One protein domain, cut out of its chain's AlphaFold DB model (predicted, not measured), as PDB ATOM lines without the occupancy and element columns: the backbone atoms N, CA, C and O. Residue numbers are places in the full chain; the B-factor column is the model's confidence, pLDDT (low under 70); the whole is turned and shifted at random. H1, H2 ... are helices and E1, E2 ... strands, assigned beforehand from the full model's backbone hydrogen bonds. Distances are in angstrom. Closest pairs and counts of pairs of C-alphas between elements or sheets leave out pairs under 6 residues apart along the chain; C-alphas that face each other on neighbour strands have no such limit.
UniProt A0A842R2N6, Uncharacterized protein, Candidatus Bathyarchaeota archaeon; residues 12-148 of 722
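This is residues 12 to 148 of the 722 residues of an uncharacterized protein of Candidatus Bathyarchaeota archaeon (UniProt A0A842R2N6). A small sheet of three short strands lies along one side of a compact helical body, with H3, H4 and H5 gathered round it. The hairpin of H2 and H3 forms one end; at the other H1 and H6 pack together, and residues 135 to 148, including H7, stick out beyond them as a tail. The printed part has 137 residues, with seven named helices and three named strands in the order H1 E1 H2 H3 E2 H4 H5 E3 H6 H7. The sheet runs E2 E1 E3, antiparallel throughout, and the class is mostly helix. The whole is only just compact, close to loose, with a radius of gyration of the C-alphas of 16.8 A and spans of 58 by 39 by 24 A.

In the sheet, E1, residues 27 to 30, is the inner strand between E2, residues 66 to 68, and E3, residues 106 to 109. N 29 and O 107 are 2.8 A apart, and N 28 and O 67 are 2.7 A apart, both within hydrogen-bond range. H3, residues 50 to 63, is on the sheet and over E1; it runs only just across the strands, at 62 degrees to E1 on the local plane. H4, residues 69 to 76, and H5, residues 94 to 102, only graze the sheet. E2, H4, H5 and E3 form a split strand-helix-strand unit, two strands of one sheet that are not neighbours, with E1 between them in the sheet and the helices H4 and H5 between them along the chain; its crossover is right-handed. H3 touches H4 at a steep tilt of 57 degrees, opposite ways, the closest C-alphas being those of Lys 55 and Ile 76, 5.9 A. H2, residues 32 to 39, forms a helical hairpin with H3, with C-alphas 35 and 53 closest at 6.4 A. H1, residues 12 to 23, touches H6, residues 123 to 133, through its residues 16 to 20 alone, with the C-alphas of Leu 16 and Ala 130 closest at 6.5 A. H7, residues 139 to 147, touches no helix. In the seven helices every O i to N i+4 pair is within hydrogen-bond range.

E1 is 10.0 A long, from C-alpha 27 at (120.295, 80.014, 122.997). H3 measures 19.9 A, H1 16.4 A and H6 14.9 A. H1 begins at C-alpha 12, (104.891, 78.756, 140.866), and H7 ends at C-alpha 147, (80.149, 81.347, 139.315).

The C-alphas of Ser 40 and Val 148 are farthest apart, at 58.2 A. The printed part has no cut. The links H4 to H5 and E3 to H6 are long. Mean pLDDT of the printed part is 72.8; residues 84 to 90 and 111 to 148 are among those under 70.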
ATOM      1  N   VAL A  12     105.529  78.334 142.120       63.09
ATOM      2  CA  VAL A  12     104.891  78.756 140.866       63.09
ATOM      3  C   VAL A  12     105.900  79.362 139.888       63.09
ATOM      4  O   VAL A  12     105.866  79.057 138.706       63.09
ATOM      5  N   PHE A  13     106.829  80.202 140.351       70.56
ATOM      6  CA  PHE A  13     107.844  80.799 139.475       70.56
ATOM      7  C   PHE A  13     108.844  79.754 138.967       70.56
ATOM      8  O   PHE A  13     109.221  79.787 137.797       70.56
ATOM      9  N   LEU A  14     109.255  78.823 139.833       73.75
ATOM     10  CA  LEU A  14     110.143  77.724 139.451       73.75
ATOM     11  C   LEU A  14     109.458  76.780 138.458       73.75
ATOM     12  O   LEU A  14     110.061  76.453 137.445       73.75
ATOM     13  N   PHE A  15     108.184  76.452 138.678       72.25
ATOM     14  CA  PHE A  15     107.376  75.682 137.734       72.25
ATOM     15  C   PHE A  15     107.263  76.375 136.369       72.25
ATOM     16  O   PHE A  15     107.504  75.764 135.333       72.25
ATOM     17  N   LEU A  16     106.977  77.681 136.342       68.12
ATOM     18  CA  LEU A  16     106.912  78.431 135.085       68.12
ATOM     19  C   LEU A  16     108.261  78.477 134.361       68.12
ATOM     20  O   LEU A  16     108.298  78.402 133.135       68.12
ATOM     21  N   MET A  17     109.370  78.574 135.099       76.38
ATOM     22  CA  MET A  17     110.708  78.501 134.517       76.38
ATOM     23  C   MET A  17     111.007  77.101 133.967       76.38
ATOM     24  O   MET A  17     111.567  76.977 132.888       76.38
ATOM     25  N   GLN A  18     110.606  76.048 134.672       79.88
ATOM     26  CA  GLN A  18     110.749  74.660 134.231       79.88
ATOM     27  C   GLN A  18     109.992  74.414 132.920       79.88
ATOM     28  O   GLN A  18     110.567  73.897 131.967       79.88
ATOM     29  N   VAL A  19     108.739  74.872 132.835       72.62
ATOM     30  CA  VAL A  19     107.932  74.824 131.605       72.62
ATOM     31  C   VAL A  19     108.580  75.649 130.486       72.62
ATOM     32  O   VAL A  19     108.675  75.179 129.355       72.62
ATOM     33  N   TYR A  20     109.087  76.848 130.800       79.00
ATOM     34  CA  TYR A  20     109.797  77.700 129.841       79.00
ATOM     35  C   TYR A  20     111.038  77.010 129.261       79.00
ATOM     36  O   TYR A  20     111.238  77.051 128.049       79.00
ATOM     37  N   LEU A  21     111.859  76.375 130.104       81.38
ATOM     38  CA  LEU A  21     113.087  75.698 129.679       81.38
ATOM     39  C   LEU A  21     112.790  74.450 128.839       81.38
ATOM     40  O   LEU A  21     113.477  74.236 127.848       81.38
ATOM     41  N   LYS A  22     111.743  73.680 129.171       79.94
ATOM     42  CA  LYS A  22     111.315  72.515 128.372       79.94
ATOM     43  C   LYS A  22     110.779  72.894 126.991       79.94
ATOM     44  O   LYS A  22     110.939  72.136 126.041       79.94
ATOM     45  N   GLY A  23     110.097  74.034 126.887       73.62
ATOM     46  CA  GLY A  23     109.387  74.432 125.670       73.62
ATOM     47  C   GLY A  23     110.197  75.269 124.676       73.62
ATOM     48  O   GLY A  23     109.803  75.357 123.513       73.62
ATOM     49  N   ASN A  24     111.296  75.910 125.094       72.00
ATOM     50  CA  ASN A  24     111.987  76.904 124.267       72.00
ATOM     51  C   ASN A  24     113.336  76.432 123.708       72.00
ATOM     52  O   ASN A  24     114.226  76.009 124.438       72.00
ATOM     53  N   ARG A  25     113.541  76.674 122.404       73.19
ATOM     54  CA  ARG A  25     114.843  76.588 121.707       73.19
ATOM     55  C   ARG A  25     115.685  77.859 121.898       73.19
ATOM     56  O   ARG A  25     116.174  78.443 120.927       73.19
ATOM     57  N   SER A  26     115.749  78.370 123.126       82.50
ATOM     58  CA  SER A  26     116.534  79.569 123.433       82.50
ATOM     59  C   SER A  26     118.022  79.236 123.439       82.50
ATOM     60  O   SER A  26     118.429  78.225 124.012       82.50
ATOM     61  N   LEU A  27     118.843  80.109 122.850       88.25
ATOM     62  CA  LEU A  27     120.295  80.014 122.997       88.25
ATOM     63  C   LEU A  27     120.707  80.600 124.346       88.25
ATOM     64  O   LEU A  27     120.160  81.604 124.793       88.25
ATOM     65  N   VAL A  28     121.696  80.009 124.997       91.19
ATOM     66  CA  VAL A  28     122.297  80.534 126.218       91.19
ATOM     67  C   VAL A  28     123.658  81.113 125.884       91.19
ATOM     68  O   VAL A  28     124.503  80.445 125.297       91.19
ATOM     69  N   ARG A  29     123.885  82.362 126.295       93.38
ATOM     70  CA  ARG A  29     125.194  83.017 126.256       93.38
ATOM     71  C   ARG A  29     125.766  83.117 127.664       93.38
ATOM     72  O   ARG A  29     125.109  83.649 128.562       93.38
ATOM     73  N   ILE A  30     127.005  82.662 127.838       94.56
ATOM     74  CA  ILE A  30     127.699  82.648 129.134       94.56
ATOM     75  C   ILE A  30     128.687  83.818 129.241       94.56
ATOM     76  O   ILE A  30     129.627  83.940 128.450       94.56
ATOM     77  N   HIS A  31     128.515  84.652 130.272       94.12
ATOM     78  CA  HIS A  31     129.365  85.811 130.575       94.12
ATOM     79  C   HIS A  31     130.529  85.414 131.485       94.12
ATOM     80  O   HIS A  31     130.529  85.673 132.688       94.12
ATOM     81  N   GLU A  32     131.530  84.775 130.889       94.94
ATOM     82  CA  GLU A  32     132.697  84.227 131.593       94.94
ATOM     83  C   GLU A  32     133.429  85.238 132.483       94.94
ATOM     84  O   GLU A  32     133.771  84.899 133.613       94.94
ATOM     85  N   ASP A  33     133.610  86.483 132.032       93.44
ATOM     86  CA  ASP A  33     134.314  87.512 132.811       93.44
ATOM     87  C   ASP A  33     133.620  87.795 134.149       93.44
ATOM     88  O   ASP A  33     134.272  87.980 135.176       93.44
ATOM     89  N   ARG A  34     132.280  87.764 134.162       93.00
ATOM     90  CA  ARG A  34     131.481  87.972 135.376       93.00
ATOM     91  C   ARG A  34     131.558  86.778 136.311       93.00
ATOM     92  O   ARG A  34     131.652  86.964 137.519       93.00
ATOM     93  N   ILE A  35     131.549  85.568 135.753       93.31
ATOM     94  CA  ILE A  35     131.679  84.343 136.545       93.31
ATOM     95  C   ILE A  35     133.066  84.275 137.189       93.31
ATOM     96  O   ILE A  35     133.178  83.991 138.377       93.31
ATOM     97  N   ARG A  36     134.127  84.586 136.434       93.56
ATOM     98  CA  ARG A  36     135.503  84.622 136.951       93.56
ATOM     99  C   ARG A  36     135.684  85.699 138.023       93.56
ATOM    100  O   ARG A  36     136.367  85.443 139.010       93.56
ATOM    101  N   ALA A  37     135.049  86.863 137.864       90.62
ATOM    102  CA  ALA A  37     135.045  87.904 138.889       90.62
ATOM    103  C   ALA A  37     134.377  87.423 140.194       90.62
ATOM    104  O   ALA A  37     134.966  87.594 141.259       90.62
ATOM    105  N   ASP A  38     133.218  86.756 140.117       91.06
ATOM    106  CA  ASP A  38     132.518  86.215 141.299       91.06
ATOM    107  C   ASP A  38     133.307  85.070 141.964       91.06
ATOM    108  O   ASP A  38     133.427  85.023 143.184       91.06
ATOM    109  N   LEU A  39     133.939  84.200 141.164       90.94
ATOM    110  CA  LEU A  39     134.810  83.119 141.650       90.94
ATOM    111  C   LEU A  39     136.091  83.620 142.335       90.94
ATOM    112  O   LEU A  39     136.674  82.889 143.134       90.94
ATOM    113  N   SER A  40     136.545  84.833 142.008       88.38
ATOM    114  CA  SER A  40     137.723  85.456 142.626       88.38
ATOM    115  C   SER A  40     137.422  86.175 143.949       88.38
ATOM    116  O   SER A  40     138.354  86.550 144.663       88.38
ATOM    117  N   GLY A  41     136.140  86.361 144.284       83.88
ATOM    118  CA  GLY A  41     135.697  86.915 145.563       83.88
ATOM    119  C   GLY A  41     135.906  85.949 146.733       83.88
ATOM    120  O   GLY A  41     136.143  84.753 146.551       83.88
ATOM    121  N   SER A  42     135.814  86.447 147.971       74.31
ATOM    122  CA  SER A  42     135.804  85.563 149.144       74.31
ATOM    123  C   SER A  42     134.568  84.657 149.105       74.31
ATOM    124  O   SER A  42     133.500  85.072 148.653       74.31
ATOM    125  N   HIS A  43     134.692  83.424 149.608       67.75
ATOM    126  CA  HIS A  43     133.628  82.407 149.554       67.75
ATOM    127  C   HIS A  43     132.290  82.874 150.168       67.75
ATOM    128  O   HIS A  43     131.232  82.405 149.759       67.75
ATOM    129  N   GLU A  44     132.331  83.822 151.113       69.88
ATOM    130  CA  GLU A  44     131.160  84.424 151.771       69.88
ATOM    131  C   GLU A  44     130.406  85.443 150.896       69.88
ATOM    132  O   GLU A  44     129.277  85.808 151.211       69.88
ATOM    133  N   SER A  45     131.005  85.898 149.791       70.69
ATOM    134  CA  SER A  45     130.441  86.913 148.887       70.69
ATOM    135  C   SER A  45     129.873  86.352 147.580       70.69
ATOM    136  O   SER A  45     129.352  87.113 146.767       70.69
ATOM    137  N   MET A  46     129.956  85.033 147.371       77.25
ATOM    138  CA  MET A  46     129.524  84.404 146.125       77.25
ATOM    139  C   MET A  46     128.003  84.396 145.988       77.25
ATOM    140  O   MET A  46     127.266  83.963 146.876       77.25
ATOM    141  N   HIS A  47     127.530  84.828 144.825       77.75
ATOM    142  CA  HIS A  47     126.102  84.991 144.565       77.75
ATOM    143  C   HIS A  47     125.421  83.683 144.124       77.75
ATOM    144  O   HIS A  47     124.205  83.513 144.274       77.75
ATOM    145  N   VAL A  48     126.208  82.751 143.583       86.88
ATOM    146  CA  VAL A  48     125.813  81.400 143.160       86.88
ATOM    147  C   VAL A  48     126.861  80.417 143.682       86.88
ATOM    148  O   VAL A  48     128.040  80.751 143.757       86.88
ATOM    149  N   GLY A  49     126.447  79.202 144.053       88.44
ATOM    150  CA  GLY A  49     127.370  78.179 144.547       88.44
ATOM    151  C   GLY A  49     128.527  77.933 143.573       88.44
ATOM    152  O   GLY A  49     128.307  77.756 142.372       88.44
ATOM    153  N   LYS A  50     129.756  77.901 144.098       90.38
ATOM    154  CA  LYS A  50     131.002  77.753 143.327       90.38
ATOM    155  C   LYS A  50     130.962  76.609 142.313       90.38
ATOM    156  O   LYS A  50     131.275  76.822 141.147       90.38
ATOM    157  N   GLN A  51     130.488  75.439 142.738       89.25
ATOM    158  CA  GLN A  51     130.380  74.248 141.890       89.25
ATOM    159  C   GLN A  51     129.529  74.486 140.634       89.25
ATOM    160  O   GLN A  51     129.813  73.951 139.567       89.25
ATOM    161  N   ILE A  52     128.493  75.318 140.734       91.19
ATOM    162  CA  ILE A  52     127.564  75.576 139.631       91.19
ATOM    163  C   ILE A  52     128.171  76.561 138.646       91.19
ATOM    164  O   ILE A  52     128.065  76.368 137.440       91.19
ATOM    165  N   LEU A  53     128.861  77.583 139.148       93.75
ATOM    166  CA  LEU A  53     129.619  78.504 138.308       93.75
ATOM    167  C   LEU A  53     130.739  77.789 137.543       93.75
ATOM    168  O   LEU A  53     130.927  78.046 136.355       93.75
ATOM    169  N   GLU A  54     131.432  76.851 138.190       94.25
ATOM    170  CA  GLU A  54     132.445  76.007 137.551       94.25
ATOM    171  C   GLU A  54     131.834  75.096 136.475       94.25
ATOM    172  O   GLU A  54     132.364  75.035 135.366       94.25
ATOM    173  N   LYS A  55     130.679  74.464 136.743       94.44
ATOM    174  CA  LYS A  55     129.944  73.671 135.740       94.44
ATOM    175  C   LYS A  55     129.468  74.512 134.550       94.44
ATOM    176  O   LYS A  55     129.604  74.076 133.412       94.44
ATOM    177  N   ILE A  56     128.967  75.728 134.782       93.75
ATOM    178  CA  ILE A  56     128.564  76.655 133.709       93.75
ATOM    179  C   ILE A  56     129.782  77.050 132.854       93.75
ATOM    180  O   ILE A  56     129.702  77.053 131.628       93.75
ATOM    181  N   LEU A  57     130.938  77.340 133.463       94.94
ATOM    182  CA  LEU A  57     132.165  77.625 132.708       94.94
ATOM    183  C   LEU A  57     132.667  76.415 131.912       94.94
ATOM    184  O   LEU A  57     133.126  76.585 130.781       94.94
ATOM    185  N   ALA A  58     132.565  75.208 132.473       94.94
ATOM    186  CA  ALA A  58     132.889  73.976 131.761       94.94
ATOM    187  C   ALA A  58     131.976  73.783 130.539       94.94
ATOM    188  O   ALA A  58     132.488  73.544 129.446       94.94
ATOM    189  N   ALA A  59     130.667  74.027 130.687       93.62
ATOM    190  CA  ALA A  59     129.706  73.973 129.585       93.62
ATOM    191  C   ALA A  59     130.101  74.927 128.448       93.62
ATOM    192  O   ALA A  59     130.119  74.534 127.289       93.62
ATOM    193  N   LYS A  60     130.517  76.162 128.768       94.69
ATOM    194  CA  LYS A  60     131.014  77.122 127.764       94.69
ATOM    195  C   LYS A  60     132.234  76.595 126.999       94.69
ATOM    196  O   LYS A  60     132.359  76.819 125.797       94.69
ATOM    197  N   LYS A  61     133.169  75.943 127.694       93.81
ATOM    198  CA  LYS A  61     134.394  75.415 127.079       93.81
ATOM    199  C   LYS A  61     134.090  74.280 126.096       93.81
ATOM    200  O   LYS A  61     134.783  74.172 125.089       93.81
ATOM    201  N   GLU A  62     133.092  73.460 126.402       95.00
ATOM    202  CA  GLU A  62     132.735  72.276 125.614       95.00
ATOM    203  C   GLU A  62     131.725  72.580 124.499       95.00
ATOM    204  O   GLU A  62     131.914  72.143 123.368       95.00
ATOM    205  N   LEU A  63     130.704  73.387 124.793       92.81
ATOM    206  CA  LEU A  63     129.580  73.679 123.895       92.81
ATOM    207  C   LEU A  63     129.750  74.992 123.105       92.81
ATOM    208  O   LEU A  63     129.007  75.252 122.162       92.81
ATOM    209  N   GLY A  64     130.737  75.826 123.453       91.50
ATOM    210  CA  GLY A  64     131.041  77.085 122.766       91.50
ATOM    211  C   GLY A  64     130.436  78.335 123.420       91.50
ATOM    212  O   GLY A  64     130.007  78.336 124.573       91.50
ATOM    213  N   MET A  65     130.455  79.468 122.702       82.06
ATOM    214  CA  MET A  65     129.996  80.759 123.251       82.06
ATOM    215  C   MET A  65     128.470  80.892 123.342       82.06
ATOM    216  O   MET A  65     127.984  81.636 124.199       82.06
ATOM    217  N   GLU A  66     127.740  80.203 122.465       88.81
ATOM    218  CA  GLU A  66     126.277  80.188 122.392       88.81
ATOM    219  C   GLU A  66     125.811  78.776 122.039       88.81
ATOM    220  O   GLU A  66     126.287  78.209 121.060       88.81
ATOM    221  N   PHE A  67     124.902  78.215 122.833       90.50
ATOM    222  CA  PHE A  67     124.397  76.844 122.665       90.50
ATOM    223  C   PHE A  67     122.960  76.722 123.173       90.50
ATOM    224  O   PHE A  67     122.460  77.656 123.804       90.50
ATOM    225  N   GLN A  68     122.253  75.630 122.863       90.62
ATOM    226  CA  GLN A  68     120.847  75.505 123.251       90.62
ATOM    227  C   GLN A  68     120.716  75.361 124.768       90.62
ATOM    228  O   GLN A  68     121.564  74.787 125.450       90.62
ATOM    229  N   VAL A  69     119.621  75.888 125.314       90.25
ATOM    230  CA  VAL A  69     119.356  75.822 126.754       90.25
ATOM    231  C   VAL A  69     119.265  74.394 127.285       90.25
ATOM    232  O   VAL A  69     119.703  74.140 128.404       90.25
ATOM    233  N   MET A  70     118.756  73.464 126.474       91.25
ATOM    234  CA  MET A  70     118.681  72.053 126.846       91.25
ATOM    235  C   MET A  70     120.069  71.423 126.970       91.25
ATOM    236  O   MET A  70     120.299  70.710 127.941       91.25
ATOM    237  N   ASP A  71     121.018  71.795 126.105       91.56
ATOM    238  CA  ASP A  71     122.408  71.340 126.213       91.56
ATOM    239  C   ASP A  71     123.029  71.812 127.538       91.56
ATOM    240  O   ASP A  71     123.739  71.061 128.198       91.56
ATOM    241  N   LEU A  72     122.721  73.041 127.987       92.00
ATOM    242  CA  LEU A  72     123.174  73.526 129.297       92.00
ATOM    243  C   LEU A  72     122.573  72.714 130.449       92.00
ATOM    244  O   LEU A  72     123.282  72.386 131.396       92.00
ATOM    245  N   VAL A  73     121.263  72.460 130.394       91.06
ATOM    246  CA  VAL A  73     120.505  71.736 131.424       91.06
ATOM    247  C   VAL A  73     121.031  70.309 131.569       91.06
ATOM    248  O   VAL A  73     121.306  69.875 132.690       91.06
ATOM    249  N   GLU A  74     121.234  69.620 130.449       90.81
ATOM    250  CA  GLU A  74     121.803  68.276 130.411       90.81
ATOM    251  C   GLU A  74     123.246  68.280 130.930       90.81
ATOM    252  O   GLU A  74     123.582  67.513 131.833       90.81
ATOM    253  N   PHE A  75     124.075  69.220 130.461       92.56
ATOM    254  CA  PHE A  75     125.487  69.305 130.839       92.56
ATOM    255  C   PHE A  75     125.702  69.513 132.342       92.56
ATOM    256  O   PHE A  75     126.591  68.915 132.952       92.56
ATOM    257  N   ILE A  76     124.899  70.371 132.978       91.25
ATOM    258  CA  ILE A  76     125.026  70.613 134.424       91.25
ATOM    259  C   ILE A  76     124.370  69.510 135.271       91.25
ATOM    260  O   ILE A  76     124.577  69.496 136.492       91.25
ATOM    261  N   GLY A  77     123.627  68.591 134.639       90.38
ATOM    262  CA  GLY A  77     122.892  67.501 135.276       90.38
ATOM    263  C   GLY A  77     121.616  67.960 135.982       90.38
ATOM    264  O   GLY A  77     121.319  67.471 137.071       90.38
ATOM    265  N   LEU A  78     120.904  68.942 135.421       89.38
ATOM    266  CA  LEU A  78     119.649  69.440 135.980       89.38
ATOM    267  C   LEU A  78     118.464  68.627 135.438       89.38
ATOM    268  O   LEU A  78     118.152  68.696 134.254       89.38
ATOM    269  N   ASP A  79     117.768  67.910 136.318       87.19
ATOM    270  CA  ASP A  79     116.557  67.167 135.963       87.19
ATOM    271  C   ASP A  79     115.331  68.100 135.957       87.19
ATOM    272  O   ASP A  79     114.875  68.574 137.003       87.19
ATOM    273  N   LEU A  80     114.808  68.389 134.763       83.69
ATOM    274  CA  LEU A  80     113.613  69.215 134.590       83.69
ATOM    275  C   LEU A  80     112.308  68.437 134.796       83.69
ATOM    276  O   LEU A  80     111.257  69.061 134.709       83.69
ATOM    277  N   ASP A  81     112.300  67.130 135.049       81.19
ATOM    278  CA  ASP A  81     111.073  66.360 135.314       81.19
ATOM    279  C   ASP A  81     110.716  66.279 136.804       81.19
ATOM    280  O   ASP A  81     109.600  65.897 137.153       81.19
ATOM    281  N   MET A  82     111.604  66.727 137.696       75.62
ATOM    282  CA  MET A  82     111.322  66.748 139.132       75.62
ATOM    283  C   MET A  82     110.320  67.838 139.538       75.62
ATOM    284  O   MET A  82     110.365  68.970 139.052       75.62
ATOM    285  N   GLU A  83     109.443  67.521 140.496       72.38
ATOM    286  CA  GLU A  83     108.514  68.499 141.066       72.38
ATOM    287  C   GLU A  83     109.269  69.645 141.774       72.38
ATOM    288  O   GLU A  83     110.151  69.399 142.611       72.38
ATOM    289  N   PRO A  84     108.933  70.916 141.483       61.47
ATOM    290  CA  PRO A  84     109.593  72.058 142.098       61.47
ATOM    291  C   PRO A  84     109.312  72.099 143.607       61.47
ATOM    292  O   PRO A  84     108.198  72.388 144.037       61.47
ATOM    293  N   GLY A  85     110.349  71.850 144.412       58.62
ATOM    294  CA  GLY A  85     110.281  71.873 145.880       58.62
ATOM    295  C   GLY A  85     110.648  70.556 146.570       58.62
ATOM    296  O   GLY A  85     110.734  70.534 147.795       58.62
ATOM    297  N   VAL A  86     110.907  69.479 145.821       59.97
ATOM    298  CA  VAL A  86     111.426  68.228 146.393       59.97
ATOM    299  C   VAL A  86     112.928  68.380 146.667       59.97
ATOM    300  O   VAL A  86     113.745  68.341 145.748       59.97
ATOM    301  N   GLU A  87     113.312  68.566 147.933       49.75
ATOM    302  CA  GLU A  87     114.719  68.546 148.353       49.75
ATOM    303  C   GLU A  87     115.285  67.122 148.218       49.75
ATOM    304  O   GLU A  87     115.056  66.249 149.055       49.75
ATOM    305  N   LYS A  88     116.045  66.876 147.147       55.91
ATOM    306  CA  LYS A  88     116.969  65.740 147.035       55.91
ATOM    307  C   LYS A  88     118.403  66.240 146.879       55.91
ATOM    308  O   LYS A  88     118.640  67.379 146.493       55.91
ATOM    309  N   THR A  89     119.344  65.342 147.161       53.66
ATOM    310  CA  THR A  89     120.813  65.473 147.152       53.66
ATOM    311  C   THR A  89     121.429  65.752 145.769       53.66
ATOM    312  O   THR A  89     122.493  65.225 145.456       53.66
ATOM    313  N   GLN A  90     120.763  66.511 144.898       58.69
ATOM    314  CA  GLN A  90     121.360  66.953 143.641       58.69
ATOM    315  C   GLN A  90     122.222  68.192 143.887       58.69
ATOM    316  O   GLN A  90     121.780  69.160 144.503       58.69
ATOM    317  N   ASP A  91     123.442  68.180 143.351       75.56
ATOM    318  CA  ASP A  91     124.401  69.288 143.474       75.56
ATOM    319  C   ASP A  91     123.952  70.563 142.730       75.56
ATOM    320  O   ASP A  91     124.503  71.645 142.937       75.56
ATOM    321  N   VAL A  92     122.965  70.455 141.833       82.44
ATOM    322  CA  VAL A  92     122.472  71.550 140.987       82.44
ATOM    323  C   VAL A  92     120.948  71.531 140.983       82.44
ATOM    324  O   VAL A  92     120.337  70.492 140.773       82.44
ATOM    325  N   SER A  93     120.326  72.691 141.193       88.00
ATOM    326  CA  SER A  93     118.866  72.840 141.167       88.00
ATOM    327  C   SER A  93     118.455  73.994 140.262       88.00
ATOM    328  O   SER A  93     119.253  74.892 139.977       88.00
ATOM    329  N   LEU A  94     117.188  74.013 139.845       85.06
ATOM    330  CA  LEU A  94     116.650  75.067 138.986       85.06
ATOM    331  C   LEU A  94     116.793  76.461 139.621       85.06
ATOM    332  O   LEU A  94     117.047  77.445 138.926       85.06
ATOM    333  N   GLU A  95     116.720  76.550 140.954       85.81
ATOM    334  CA  GLU A  95     116.945  77.799 141.690       85.81
ATOM    335  C   GLU A  95     118.346  78.370 141.426       85.81
ATOM    336  O   GLU A  95     118.519  79.585 141.312       85.81
ATOM    337  N   HIS A  96     119.354  77.512 141.286       89.25
ATOM    338  CA  HIS A  96     120.714  77.948 141.009       89.25
ATOM    339  C   HIS A  96     120.881  78.499 139.593       89.25
ATOM    340  O   HIS A  96     121.551  79.518 139.418       89.25
ATOM    341  N   LEU A  97     120.223  77.890 138.602       86.81
ATOM    342  CA  LEU A  97     120.211  78.392 137.228       86.81
ATOM    343  C   LEU A  97     119.521  79.765 137.150       86.81
ATOM    344  O   LEU A  97     120.026  80.703 136.532       86.81
ATOM    345  N   VAL A  98     118.403  79.916 137.869       85.81
ATOM    346  CA  VAL A  98     117.679  81.188 138.008       85.81
ATOM    347  C   VAL A  98     118.548  82.251 138.683       85.81
ATOM    348  O   VAL A  98     118.567  83.401 138.241       85.81
ATOM    349  N   LYS A  99     119.288  81.900 139.742       88.12
ATOM    350  CA  LYS A  99     120.244  82.822 140.374       88.12
ATOM    351  C   LYS A  99     121.338  83.225 139.387       88.12
ATOM    352  O   LYS A  99     121.576  84.420 139.237       88.12
ATOM    353  N   ALA A 100     121.923  82.279 138.654       89.62
ATOM    354  CA  ALA A 100     122.948  82.582 137.659       89.62
ATOM    355  C   ALA A 100     122.449  83.545 136.570       89.62
ATOM    356  O   ALA A 100     123.149  84.492 136.204       89.62
ATOM    357  N   ALA A 101     121.211  83.372 136.109       87.88
ATOM    358  CA  ALA A 101     120.583  84.290 135.164       87.88
ATOM    359  C   ALA A 101     120.341  85.683 135.770       87.88
ATOM    360  O   ALA A 101     120.609  86.700 135.132       87.88
ATOM    361  N   ASN A 102     119.881  85.746 137.022       84.25
ATOM    362  CA  ASN A 102     119.596  87.007 137.715       84.25
ATOM    363  C   ASN A 102     120.848  87.853 137.965       84.25
ATOM    364  O   ASN A 102     120.786  89.074 137.842       84.25
ATOM    365  N   TYR A 103     121.974  87.214 138.281       87.69
ATOM    366  CA  TYR A 103     123.265  87.893 138.419       87.69
ATOM    367  C   TYR A 103     123.939  88.168 137.066       87.69
ATOM    368  O   TYR A 103     125.009  88.772 136.998       87.69
ATOM    369  N   GLY A 104     123.290  87.784 135.960       89.56
ATOM    370  CA  GLY A 104     123.770  88.033 134.608       89.56
ATOM    371  C   GLY A 104     125.017  87.228 134.257       89.56
ATOM    372  O   GLY A 104     125.806  87.691 133.435       89.56
ATOM    373  N   PHE A 105     125.209  86.062 134.880       92.69
ATOM    374  CA  PHE A 105     126.234  85.087 134.500       92.69
ATOM    375  C   PHE A 105     125.848  84.343 133.221       92.69
ATOM    376  O   PHE A 105     126.708  84.032 132.400       92.69
ATOM    377  N   ILE A 106     124.548  84.127 133.017       92.56
ATOM    378  CA  ILE A 106     123.980  83.554 131.796       92.56
ATOM    379  C   ILE A 106     122.892  84.475 131.241       92.56
ATOM    380  O   ILE A 106     122.207  85.176 131.987       92.56
ATOM    381  N   THR A 107     122.746  84.520 129.921       91.56
ATOM    382  CA  THR A 107     121.676  85.253 129.233       91.56
ATOM    383  C   THR A 107     120.994  84.328 128.247       91.56
ATOM    384  O   THR A 107     121.662  83.735 127.408       91.56
ATOM    385  N   PHE A 108     119.672  84.239 128.339       87.38
ATOM    386  CA  PHE A 108     118.859  83.512 127.374       87.38
ATOM    387  C   PHE A 108     118.540  84.443 126.203       87.38
ATOM    388  O   PHE A 108     118.031  85.548 126.394       87.38
ATOM    389  N   LEU A 109     118.897  84.012 125.003       84.19
ATOM    390  CA  LEU A 109     118.632  84.669 123.737       84.19
ATOM    391  C   LEU A 109     117.423  83.973 123.106       84.19
ATOM    392  O   LEU A 109     117.426  82.761 122.885       84.19
ATOM    393  N   ASP A 110     116.370  84.742 122.851       73.12
ATOM    394  CA  ASP A 110     115.195  84.257 122.137       73.12
ATOM    395  C   ASP A 110     115.467  84.297 120.627       73.12
ATOM    396  O   ASP A 110     115.727  85.362 120.066       73.12
ATOM    397  N   ASN A 111     115.412  83.136 119.974       60.69
ATOM    398  CA  ASN A 111     115.641  83.002 118.535       60.69
ATOM    399  C   ASN A 111     114.425  83.421 117.692       60.69
ATOM    400  O   ASN A 111     114.521  83.474 116.469       60.69
ATOM    401  N   THR A 112     113.274  83.698 118.317       47.84
ATOM    402  CA  THR A 112     112.001  83.915 117.610       47.84
ATOM    403  C   THR A 112     111.636  85.386 117.400       47.84
ATOM    404  O   THR A 112     110.672  85.684 116.692       47.84
ATOM    405  N   VAL A 113     112.404  86.329 117.959       47.22
ATOM    406  CA  VAL A 113     112.108  87.765 117.861       47.22
ATOM    407  C   VAL A 113     113.342  88.537 117.403       47.22
ATOM    408  O   VAL A 113     114.341  88.618 118.109       47.22
ATOM    409  N   ASP A 114     113.221  89.206 116.256       37.19
ATOM    410  CA  ASP A 114     114.228  90.049 115.577       37.19
ATOM    411  C   ASP A 114     114.689  91.298 116.379       37.19
ATOM    412  O   ASP A 114     115.268  92.251 115.859       37.19
ATOM    413  N   LYS A 115     114.419  91.334 117.689       39.91
ATOM    414  CA  LYS A 115     114.879  92.356 118.628       39.91
ATOM    415  C   LYS A 115     115.655  91.666 119.737       39.91
ATOM    416  O   LYS A 115     115.062  91.098 120.648       39.91
ATOM    417  N   ARG A 116     116.987  91.770 119.675       38.22
ATOM    418  CA  ARG A 116     117.905  91.313 120.727       38.22
ATOM    419  C   ARG A 116     117.538  91.983 122.055       38.22
ATOM    420  O   ARG A 116     117.947  93.111 122.326       38.22
ATOM    421  N   PHE A 117     116.755  91.300 122.883       37.50
ATOM    422  CA  PHE A 117     116.558  91.679 124.276       37.50
ATOM    423  C   PHE A 117     117.854  91.361 125.026       37.50
ATOM    424  O   PHE A 117     118.117  90.230 125.416       37.50
ATOM    425  N   HIS A 118     118.702  92.369 125.203       37.41
ATOM    426  CA  HIS A 118     119.841  92.298 126.114       37.41
ATOM    427  C   HIS A 118     119.395  92.788 127.491       37.41
ATOM    428  O   HIS A 118     119.659  93.921 127.887       37.41
ATOM    429  N   GLY A 119     118.665  91.937 128.208       46.84
ATOM    430  CA  GLY A 119     118.260  92.175 129.590       46.84
ATOM    431  C   GLY A 119     117.997  90.854 130.318       46.84
ATOM    432  O   GLY A 119     117.704  89.860 129.655       46.84
ATOM    433  N   PRO A 120     118.122  90.813 131.660       48.81
ATOM    434  CA  PRO A 120     117.718  89.649 132.448       48.81
ATOM    435  C   PRO A 120     116.268  89.303 132.114       48.81
ATOM    436  O   PRO A 120     115.490  90.217 131.833       48.81
ATOM    437  N   ILE A 121     115.906  88.016 132.140       51.03
ATOM    438  CA  ILE A 121     114.530  87.595 131.864       51.03
ATOM    439  C   ILE A 121     113.590  88.389 132.788       51.03
ATOM    440  O   ILE A 121     113.540  88.157 133.999       51.03
ATOM    441  N   ASP A 122     112.879  89.377 132.236       55.00
ATOM    442  CA  ASP A 122     111.918  90.163 133.001       55.00
ATOM    443  C   ASP A 122     110.760  89.227 133.355       55.00
ATOM    444  O   ASP A 122     110.257  88.486 132.506       55.00
ATOM    445  N   ARG A 123     110.302  89.289 134.607       50.72
ATOM    446  CA  ARG A 123     109.095  88.606 135.081       50.72
ATOM    447  C   ARG A 123     107.927  88.818 134.117       50.72
ATOM    448  O   ARG A 123     107.134  87.909 133.948       50.72
ATOM    449  N   LYS A 124     107.849  89.970 133.441       54.19
ATOM    450  CA  LYS A 124     106.831  90.242 132.416       54.19
ATOM    451  C   LYS A 124     106.935  89.360 131.169       54.19
ATOM    452  O   LYS A 124     105.897  89.069 130.587       54.19
ATOM    453  N   ALA A 125     108.133  88.954 130.748       55.78
ATOM    454  CA  ALA A 125     108.330  88.071 129.597       55.78
ATOM    455  C   ALA A 125     107.937  86.625 129.937       55.78
ATOM    456  O   ALA A 125     107.204  86.003 129.172       55.78
ATOM    457  N   ILE A 126     108.322  86.153 131.132       51.91
ATOM    458  CA  ILE A 126     107.891  84.850 131.667       51.91
ATOM    459  C   ILE A 126     106.387  84.859 131.898       51.91
ATOM    460  O   ILE A 126     105.712  83.965 131.422       51.91
ATOM    461  N   ASP A 127     105.834  85.890 132.544       49.03
ATOM    462  CA  ASP A 127     104.389  86.019 132.755       49.03
ATOM    463  C   ASP A 127     103.637  86.099 131.422       49.03
ATOM    464  O   ASP A 127     102.510  85.630 131.344       49.03
ATOM    465  N   LYS A 128     104.211  86.704 130.373       56.56
ATOM    466  CA  LYS A 128     103.577  86.779 129.050       56.56
ATOM    467  C   LYS A 128     103.549  85.411 128.370       56.56
ATOM    468  O   LYS A 128     102.477  85.001 127.946       56.56
ATOM    469  N   GLN A 129     104.673  84.697 128.320       51.28
ATOM    470  CA  GLN A 129     104.704  83.348 127.746       51.28
ATOM    471  C   GLN A 129     103.933  82.338 128.604       51.28
ATOM    472  O   GLN A 129     103.197  81.529 128.061       51.28
ATOM    473  N   ALA A 130     103.995  82.440 129.933       44.88
ATOM    474  CA  ALA A 130     103.172  81.659 130.853       44.88
ATOM    475  C   ALA A 130     101.680  81.946 130.666       44.88
ATOM    476  O   ALA A 130     100.882  81.028 130.744       44.88
ATOM    477  N   LYS A 131     101.281  83.195 130.386       46.69
ATOM    478  CA  LYS A 131      99.892  83.539 130.033       46.69
ATOM    479  C   LYS A 131      99.482  83.023 128.660       46.69
ATOM    480  O   LYS A 131      98.301  82.768 128.463       46.69
ATOM    481  N   GLU A 132     100.414  82.911 127.719       49.78
ATOM    482  CA  GLU A 132     100.165  82.333 126.396       49.78
ATOM    483  C   GLU A 132     100.064  80.798 126.467       49.78
ATOM    484  O   GLU A 132      99.180  80.243 125.824       49.78
ATOM    485  N   LEU A 133     100.857  80.138 127.321       41.94
ATOM    486  CA  LEU A 133     100.771  78.703 127.640       41.94
ATOM    487  C   LEU A 133      99.564  78.350 128.534       41.94
ATOM    488  O   LEU A 133      98.898  77.351 128.301       41.94
ATOM    489  N   ALA A 134      99.228  79.178 129.530       39.97
ATOM    490  CA  ALA A 134      98.128  78.937 130.477       39.97
ATOM    491  C   ALA A 134      96.732  79.275 129.924       39.97
ATOM    492  O   ALA A 134      95.730  79.056 130.610       39.97
ATOM    493  N   LYS A 135      96.653  79.826 128.707       41.91
ATOM    494  CA  LYS A 135      95.390  80.196 128.056       41.91
ATOM    495  C   LYS A 135      94.532  78.981 127.686       41.91
ATOM    496  O   LYS A 135      93.323  79.136 127.555       41.91
ATOM    497  N   ASP A 136      95.134  77.797 127.589       39.97
ATOM    498  CA  ASP A 136      94.435  76.588 127.149       39.97
ATOM    499  C   ASP A 136      93.996  75.660 128.307       39.97
ATOM    500  O   ASP A 136      93.073  74.873 128.116       39.97
ATOM    501  N   GLU A 137      94.546  75.786 129.529       34.50
ATOM    502  CA  GLU A 137      94.262  74.835 130.632       34.50
ATOM    503  C   GLU A 137      93.512  75.406 131.859       34.50
ATOM    504  O   GLU A 137      92.841  74.651 132.562       34.50
ATOM    505  N   LEU A 138      93.553  76.718 132.148       39.44
ATOM    506  CA  LEU A 138      93.058  77.266 133.437       39.44
ATOM    507  C   LEU A 138      91.752  78.085 133.382       39.44
ATOM    508  O   LEU A 138      91.226  78.473 134.433       39.44
ATOM    509  N   ASP A 139      91.179  78.321 132.200       40.50
ATOM    510  CA  ASP A 139      89.943  79.111 132.064       40.50
ATOM    511  C   ASP A 139      88.705  78.392 132.639       40.50
ATOM    512  O   ASP A 139      87.831  79.034 133.230       40.50
ATOM    513  N   THR A 140      88.657  77.058 132.588       38.12
ATOM    514  CA  THR A 140      87.534  76.250 133.101       38.12
ATOM    515  C   THR A 140      87.415  76.326 134.628       38.12
ATOM    516  O   THR A 140      86.326  76.525 135.170       38.12
ATOM    517  N   THR A 141      88.545  76.258 135.334       36.16
ATOM    518  CA  THR A 141      88.604  76.309 136.804       36.16
ATOM    519  C   THR A 141      88.288  77.710 137.332       36.16
ATOM    520  O   THR A 141      87.646  77.862 138.374       36.16
ATOM    521  N   ARG A 142      88.667  78.758 136.586       36.53
ATOM    522  CA  ARG A 142      88.367  80.152 136.940       36.53
ATOM    523  C   ARG A 142      86.889  80.506 136.744       36.53
ATOM    524  O   ARG A 142      86.341  81.250 137.556       36.53
ATOM    525  N   ILE A 143      86.245  79.985 135.696       45.06
ATOM    526  CA  ILE A 143      84.798  80.151 135.460       45.06
ATOM    527  C   ILE A 143      84.000  79.473 136.580       45.06
ATOM    528  O   ILE A 143      83.111  80.088 137.161       45.06
ATOM    529  N   PHE A 144      84.389  78.253 136.960       38.31
ATOM    530  CA  PHE A 144      83.751  77.511 138.046       38.31
ATOM    531  C   PHE A 144      83.825  78.241 139.401       38.31
ATOM    532  O   PHE A 144      82.816  78.366 140.090       38.31
ATOM    533  N   LEU A 145      84.991  78.784 139.769       33.56
ATOM    534  CA  LEU A 145      85.171  79.474 141.056       33.56
ATOM    535  C   LEU A 145      84.469  80.841 141.122       33.56
ATOM    536  O   LEU A 145      83.989  81.228 142.187       33.56
ATOM    537  N   ASN A 146      84.366  81.553 139.995       39.00
ATOM    538  CA  ASN A 146      83.663  82.837 139.932       39.00
ATOM    539  C   ASN A 146      82.130  82.683 139.931       39.00
ATOM    540  O   ASN A 146      81.433  83.553 140.455       39.00
ATOM    541  N   ASP A 147      81.598  81.578 139.404       38.84
ATOM    542  CA  ASP A 147      80.149  81.347 139.315       38.84
ATOM    543  C   ASP A 147      79.507  80.916 140.646       38.84
ATOM    544  O   ASP A 147      78.302  81.098 140.842       38.84
ATOM    545  N   VAL A 148      80.288  80.386 141.593       37.41
ATOM    546  CA  VAL A 148      79.781  79.892 142.888       37.41
ATOM    547  C   VAL A 148      79.470  81.025 143.880       37.41
ATOM    548  O   VAL A 148      78.620  80.857 144.751       37.41
TER     549      VAL A 148